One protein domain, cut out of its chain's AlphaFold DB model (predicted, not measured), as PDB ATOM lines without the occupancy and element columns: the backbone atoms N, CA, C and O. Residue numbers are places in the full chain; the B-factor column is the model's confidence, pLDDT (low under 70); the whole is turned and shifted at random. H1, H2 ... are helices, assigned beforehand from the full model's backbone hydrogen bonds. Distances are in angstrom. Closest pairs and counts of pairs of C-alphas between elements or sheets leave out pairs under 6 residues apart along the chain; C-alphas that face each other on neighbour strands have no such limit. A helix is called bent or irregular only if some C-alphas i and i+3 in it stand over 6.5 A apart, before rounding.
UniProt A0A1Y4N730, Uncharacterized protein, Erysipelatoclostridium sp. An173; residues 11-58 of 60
ATOM      1  N   THR A  11     -42.834  31.535  23.823       91.56
ATOM      2  CA  THR A  11     -43.553  31.471  25.099       91.56
ATOM      3  C   THR A  11     -42.604  31.709  26.274       91.56
ATOM      4  O   THR A  11     -42.868  32.574  27.106       91.56
ATOM      5  N   ASN A  12     -41.441  31.055  26.281       89.56
ATOM      6  CA  ASN A  12     -40.403  31.251  27.293       89.56
ATOM      7  C   ASN A  12     -39.856  32.687  27.271       89.56
ATOM      8  O   ASN A  12     -39.683  33.298  28.328       89.56
ATOM      9  N   ALA A  13     -39.658  33.264  26.079       90.00
ATOM     10  CA  ALA A  13     -39.258  34.666  25.943       90.00
ATOM     11  C   ALA A  13     -40.304  35.625  26.540       90.00
ATOM     12  O   ALA A  13     -39.953  36.591  27.220       90.00
ATOM     13  N   ARG A  14     -41.596  35.341  26.328       91.94
ATOM     14  CA  ARG A  14     -42.706  36.127  26.882       91.94
ATOM     15  C   ARG A  14     -42.777  36.019  28.403       91.94
ATOM     16  O   ARG A  14     -42.943  37.040  29.065       91.94
ATOM     17  N   TYR A  15     -42.619  34.820  28.958       92.00
ATOM     18  CA  TYR A  15     -42.583  34.631  30.410       92.00
ATOM     19  C   TYR A  15     -41.431  35.402  31.046       92.00
ATOM     20  O   TYR A  15     -41.654  36.149  31.997       92.00
ATOM     21  N   TYR A  16     -40.228  35.303  30.476       91.81
ATOM     22  CA  TYR A  16     -39.082  36.072  30.947       91.81
ATOM     23  C   TYR A  16     -39.342  37.580  30.898       91.81
ATOM     24  O   TYR A  16     -39.097  38.273  31.883       91.81
ATOM     25  N   ALA A  17     -39.868  38.086  29.776       92.69
ATOM     26  CA  ALA A  17     -40.171  39.505  29.622       92.69
ATOM     27  C   ALA A  17     -41.176  39.986  30.682       92.69
ATOM     28  O   ALA A  17     -40.916  40.982  31.349       92.69
ATOM     29  N   ASN A  18     -42.261  39.241  30.902       92.38
ATOM     30  CA  ASN A  18     -43.280  39.585  31.894       92.38
ATOM     31  C   ASN A  18     -42.714  39.609  33.320       92.38
ATOM     32  O   ASN A  18     -42.917  40.583  34.043       92.38
ATOM     33  N   ILE A  19     -41.979  38.563  33.712       93.06
ATOM     34  CA  ILE A  19     -41.372  38.471  35.048       93.06
ATOM     35  C   ILE A  19     -40.380  39.619  35.243       93.06
ATOM     36  O   ILE A  19     -40.435  40.324  36.247       93.06
ATOM     37  N   LYS A  20     -39.503  39.859  34.265       94.06
ATOM     38  CA  LYS A  20     -38.514  40.934  34.343       94.06
ATOM     39  C   LYS A  20     -39.170  42.307  34.451       94.06
ATOM     40  O   LYS A  20     -38.804  43.076  35.334       94.06
ATOM     41  N   SER A  21     -40.151  42.604  33.600       93.81
ATOM     42  CA  SER A  21     -40.876  43.876  33.636       93.81
ATOM     43  C   SER A  21     -41.594  44.086  34.965       93.81
ATOM     44  O   SER A  21     -41.545  45.190  35.501       93.81
ATOM     45  N   TYR A  22     -42.203  43.043  35.533       94.44
ATOM     46  CA  TYR A  22     -42.838  43.100  36.851       94.44
ATOM     47  C   TYR A  22     -41.838  43.456  37.961       94.44
ATOM     48  O   TYR A  22     -42.062  44.406  38.714       94.44
ATOM     49  N   LEU A  23     -40.703  42.751  38.025       94.44
ATOM     50  CA  LEU A  23     -39.682  42.985  39.051       94.44
ATOM     51  C   LEU A  23     -39.006  44.353  38.902       94.44
ATOM     52  O   LEU A  23     -38.781  45.037  39.897       94.44
ATOM     53  N   GLU A  24     -38.701  44.776  37.672       94.12
ATOM     54  CA  GLU A  24     -38.129  46.102  37.410       94.12
ATOM     55  C   GLU A  24     -39.114  47.222  37.746       94.12
ATOM     56  O   GLU A  24     -38.706  48.237  38.306       94.12
ATOM     57  N   THR A  25     -40.402  47.036  37.445       93.38
ATOM     58  CA  THR A  25     -41.442  48.014  37.788       93.38
ATOM     59  C   THR A  25     -41.567  48.144  39.298       93.38
ATOM     60  O   THR A  25     -41.465  49.252  39.810       93.38
ATOM     61  N   GLY A  26     -41.700  47.035  40.029       92.56
ATOM     62  CA  GLY A  26     -41.801  47.095  41.485       92.56
ATOM     63  C   GLY A  26     -40.553  47.696  42.135       92.56
ATOM     64  O   GLY A  26     -40.676  48.588  42.969       92.56
ATOM     65  N   LYS A  27     -39.351  47.314  41.678       91.81
ATOM     66  CA  LYS A  27     -38.091  47.900  42.161       91.81
ATOM     67  C   LYS A  27     -38.025  49.418  41.956       91.81
ATOM     68  O   LYS A  27     -37.495  50.116  42.810       91.81
ATOM     69  N   ARG A  28     -38.532  49.928  40.826       90.56
ATOM     70  CA  ARG A  28     -38.576  51.375  40.545       90.56
ATOM     71  C   ARG A  28     -39.535  52.145  41.452       90.56
ATOM     72  O   ARG A  28     -39.341  53.339  41.580       90.56
ATOM     73  N   ASN A  29     -40.524  51.479  42.045       90.00
ATOM     74  CA  ASN A  29     -41.509  52.080  42.952       90.00
ATOM     75  C   ASN A  29     -41.242  51.660  44.416       90.00
ATOM     76  O   ASN A  29     -42.171  51.416  45.181       90.00
ATOM     77  N   GLY A  30     -39.975  51.431  44.781       86.31
ATOM     78  CA  GLY A  30     -39.568  51.164  46.167       86.31
ATOM     79  C   GLY A  30     -39.749  49.728  46.683       86.31
ATOM     80  O   GLY A  30     -39.332  49.434  47.801       86.31
ATOM     81  N   TYR A  31     -40.295  48.789  45.904       90.31
ATOM     82  CA  TYR A  31     -40.497  47.418  46.393       90.31
ATOM     83  C   TYR A  31     -39.227  46.573  46.377       90.31
ATOM     84  O   TYR A  31     -38.441  46.562  45.424       90.31
ATOM     85  N   ASN A  32     -39.092  45.736  47.405       91.25
ATOM     86  CA  ASN A  32     -38.071  44.703  47.444       91.25
ATOM     87  C   ASN A  32     -38.386  43.574  46.443       91.25
ATOM     88  O   ASN A  32     -39.447  42.949  46.494       91.25
ATOM     89  N   VAL A  33     -37.428  43.265  45.567       92.00
ATOM     90  CA  VAL A  33     -37.555  42.220  44.534       92.00
ATOM     91  C   VAL A  33     -37.849  40.839  45.129       92.00
ATOM     92  O   VAL A  33     -38.675  40.110  44.582       92.00
ATOM     93  N   SER A  34     -37.227  40.476  46.252       93.38
ATOM     94  CA  SER A  34     -37.446  39.179  46.904       93.38
ATOM     95  C   SER A  34     -38.877  39.039  47.425       93.38
ATOM     96  O   SER A  34     -39.479  37.975  47.282       93.38
ATOM     97  N   GLU A  35     -39.451  40.116  47.967       91.44
ATOM     98  CA  GLU A  35     -40.848  40.135  48.420       91.44
ATOM     99  C   GLU A  35     -41.819  40.025  47.237       91.44
ATOM    100  O   GLU A  35     -42.781  39.258  47.288       91.44
ATOM    101  N   LEU A  36     -41.537  40.718  46.127       93.31
ATOM    102  CA  LEU A  36     -42.332  40.613  44.898       93.31
ATOM    103  C   LEU A  36     -42.358  39.185  44.346       93.31
ATOM    104  O   LEU A  36     -43.416  38.723  43.916       93.31
ATOM    105  N   ILE A  37     -41.215  38.491  44.366       94.00
ATOM    106  CA  ILE A  37     -41.110  37.087  43.942       94.00
ATOM    107  C   ILE A  37     -41.917  36.193  44.881       94.00
ATOM    108  O   ILE A  37     -42.727  35.399  44.409       94.00
ATOM    109  N   LYS A  38     -41.736  36.335  46.200       94.25
ATOM    110  CA  LYS A  38     -42.447  35.523  47.195       94.25
ATOM    111  C   LYS A  38     -43.963  35.645  47.033       94.25
ATOM    112  O   LYS A  38     -44.653  34.637  46.915       94.25
ATOM    113  N   ARG A  39     -44.477  36.872  46.931       91.88
ATOM    114  CA  ARG A  39     -45.910  37.118  46.726       91.88
ATOM    115  C   ARG A  39     -46.432  36.587  45.397       91.88
ATOM    116  O   ARG A  39     -47.531  36.041  45.356       91.88
ATOM    117  N   ALA A  40     -45.652  36.712  44.324       92.00
ATOM    118  CA  ALA A  40     -46.024  36.148  43.029       92.00
ATOM    119  C   ALA A  40     -46.144  34.615  43.089       92.00
ATOM    120  O   ALA A  40     -47.099  34.066  42.543       92.00
ATOM    121  N   LEU A  41     -45.233  33.935  43.797       92.12
ATOM    122  CA  LEU A  41     -45.292  32.483  44.019       92.12
ATOM    123  C   LEU A  41     -46.499  32.059  44.872       92.12
ATOM    124  O   LEU A  41     -47.049  30.985  44.654       92.12
ATOM    125  N   GLU A  42     -46.946  32.908  45.798       95.19
ATOM    126  CA  GLU A  42     -48.166  32.704  46.594       95.19
ATOM    127  C   GLU A  42     -49.466  33.070  45.842       95.19
ATOM    128  O   GLU A  42     -50.553  32.979  46.414       95.19
ATOM    129  N   GLY A  43     -49.384  33.515  44.582       91.94
ATOM    130  CA  GLY A  43     -50.542  33.950  43.788       91.94
ATOM    131  C   GLY A  43     -51.108  35.322  44.178       91.94
ATOM    132  O   GLY A  43     -52.198  35.681  43.739       91.94
ATOM    133  N   LYS A  44     -50.382  36.100  44.990       92.25
ATOM    134  CA  LYS A  44     -50.775  37.427  45.494       92.25
ATOM    135  C   LYS A  44     -49.989  38.538  44.794       92.25
ATOM    136  O   LYS A  44     -49.232  39.271  45.426       92.25
ATOM    137  N   TYR A  45     -50.100  38.628  43.474       88.31
ATOM    138  CA  TYR A  45     -49.344  39.608  42.682       88.31
ATOM    139  C   TYR A  45     -49.696  41.050  43.071       88.31
ATOM    140  O   TYR A  45     -50.866  41.369  43.261       88.31
ATOM    141  N   ILE A  46     -48.681  41.919  43.138       86.94
ATOM    142  CA  ILE A  46     -48.870  43.354  43.391       86.94
ATOM    143  C   ILE A  46     -49.146  44.060  42.062       86.94
ATOM    144  O   ILE A  46     -48.388  43.940  41.104       86.94
ATOM    145  N   THR A  47     -50.230  44.809  41.973       88.56
ATOM    146  CA  THR A  47     -50.579  45.570  40.772       88.56
ATOM    147  C   THR A  47     -49.749  46.848  40.647       88.56
ATOM    148  O   THR A  47     -49.201  47.363  41.618       88.56
ATOM    149  N   ILE A  48     -49.690  47.423  39.441       84.56
ATOM    150  CA  ILE A  48     -49.004  48.706  39.208       84.56
ATOM    151  C   ILE A  48     -49.601  49.827  40.077       84.56
ATOM    152  O   ILE A  48     -48.870  50.696  40.543       84.56
ATOM    153  N   SER A  49     -50.917  49.818  40.296       84.56
ATOM    154  CA  SER A  49     -51.596  50.817  41.129       84.56
ATOM    155  C   SER A  49     -51.152  50.733  42.589       84.56
ATOM    156  O   SER A  49     -50.832  51.752  43.196       84.56
ATOM    157  N   GLU A  50     -51.068  49.516  43.128       84.44
ATOM    158  CA  GLU A  50     -50.519  49.277  44.466       84.44
ATOM    159  C   GLU A  50     -49.044  49.681  44.528       84.44
ATOM    160  O   GLU A  50     -48.643  50.358  45.471       84.44
ATOM    161  N   MET A  51     -48.267  49.367  43.482       84.81
ATOM    162  CA  MET A  51     -46.853  49.731  43.422       84.81
ATOM    163  C   MET A  51     -46.630  51.241  43.553       84.81
ATOM    164  O   MET A  51     -45.799  51.680  44.339       84.81
ATOM    165  N   LYS A  52     -47.416  52.043  42.831       79.56
ATOM    166  CA  LYS A  52     -47.330  53.510  42.877       79.56
ATOM    167  C   LYS A  52     -47.705  54.113  44.230       79.56
ATOM    168  O   LYS A  52     -47.331  55.242  44.507       79.56
ATOM    169  N   THR A  53     -48.469  53.396  45.053       73.69
ATOM    170  CA  THR A  53     -48.932  53.914  46.351       73.69
ATOM    171  C   THR A  53     -47.828  53.825  47.414       73.69
ATOM    172  O   THR A  53     -47.777  54.654  48.314       73.69
ATOM    173  N   TYR A  54     -46.919  52.853  47.291       61.22
ATOM    174  CA  TYR A  54     -45.783  52.670  48.205       61.22
ATOM    175  C   TYR A  54     -44.676  53.714  48.024       61.22
ATOM    176  O   TYR A  54     -44.048  54.119  49.000       61.22
ATOM    177  N   ASP A  55     -44.469  54.164  46.784       55.84
ATOM    178  CA  ASP A  55     -43.504  55.214  46.439       55.84
ATOM    179  C   ASP A  55     -43.798  56.503  47.226       55.84
ATOM    180  O   ASP A  55     -42.912  57.077  47.846       55.84
ATOM    181  N   VAL A  56     -45.083  56.861  47.335       57.94
ATOM    182  CA  VAL A  56     -45.562  58.059  48.044       57.94
ATOM    183  C   VAL A  56     -45.377  57.970  49.566       57.94
ATOM    184  O   VAL A  56     -45.220  58.992  50.214       57.94
ATOM    185  N   GLN A  57     -45.378  56.769  50.158       52.41
ATOM    186  CA  GLN A  57     -45.221  56.595  51.613       52.41
ATOM    187  C   GLN A  57     -43.763  56.500  52.076       52.41
ATOM    188  O   GLN A  57     -43.509  56.469  53.277       52.41
ATOM    189  N   SER A  58     -42.811  56.403  51.146       54.91
ATOM    190  CA  SER A  58     -41.382  56.273  51.462       54.91
ATOM    191  C   SER A  58     -40.639  57.620  51.438       54.91
ATOM    192  O   SER A  58     -39.438  57.643  51.708       54.91
TER     193      SER A  58
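Overview. This is residues 11 to 58 of the 60 residues of an uncharacterized protein of Erysipelatoclostridium sp. An173 (UniProt A0A1Y4N730). One long helix, H1, makes most of the longest axis, and a shorter helix, H3, runs on past its far end at a small angle, beginning beside the last turn of H1. Between them in the chain, H2 folds back and slants across H1 at a steep angle, touching it with residues 23 to 27 of H1 alone, while the first part of H1, residues 11 to 18, sticks out free. The printed part has 48 residues with three named helices, H1, H2 and H3 in chain order, and no named strand; the class is all helix. The whole is compact, with a radius of gyration of the C-alphas of 10.9 A, yet elongated, spanning 36 by 19 by 17 A.

Arrangement. The longest helix is H1, residues 11 to 28. H2, residues 33 to 41, touches H1, and on the side of H1 it is residues 23 to 27 alone that touch H2. The closest C-alphas of the two are those of Leu 23 and Val 33, 5.9 A apart. They run opposite ways at a steep tilt of 49 degrees, with centres 12.3 A apart. H3, residues 48 to 57, touches H1 only at their ends, with residues 25 to 26 alone on the side of H1. The closest C-alphas here are those of Gly 26 and Met 51, 6.0 A apart. These two helices run the same way at a shallow tilt of 20 degrees, and their centres are 18.0 A apart. H2 and H3 are apart. In H1 and H2 every O i to N i+4 pair is within hydrogen-bond range; in H3 2 of 6 are, beside 5 of 7 O i to N i+3 pairs.

Along the chain. H1 begins at C-alpha 11 at (-43.553, 31.471, 25.099) and ends at C-alpha 28 at (-38.576, 51.375, 40.545), a length of 25.7 A. H2 runs 12.4 A from C-alpha 33 at (-37.555, 42.220, 44.534) to C-alpha 41. H3 runs 15.2 A from C-alpha 48 to C-alpha 57 at (-45.221, 56.595, 51.613). No helix is bent or irregular.

Size, cuts and confidence. The two C-alphas farthest apart are those of Thr 11 and Gln 57, 36.6 A. Without the free residues 11 to 18, the body of 40 residues spans 26 by 17 by 15 A. The printed part, residues 11 to 58, has no cut. The link from H1 to H2 is tight, with 4 residues, and the link from H2 to H3 is short, with 6 residues. The mean pLDDT of the printed part is 86.9; residues 54 to 58 are under 70, and the mean for H3 is 72.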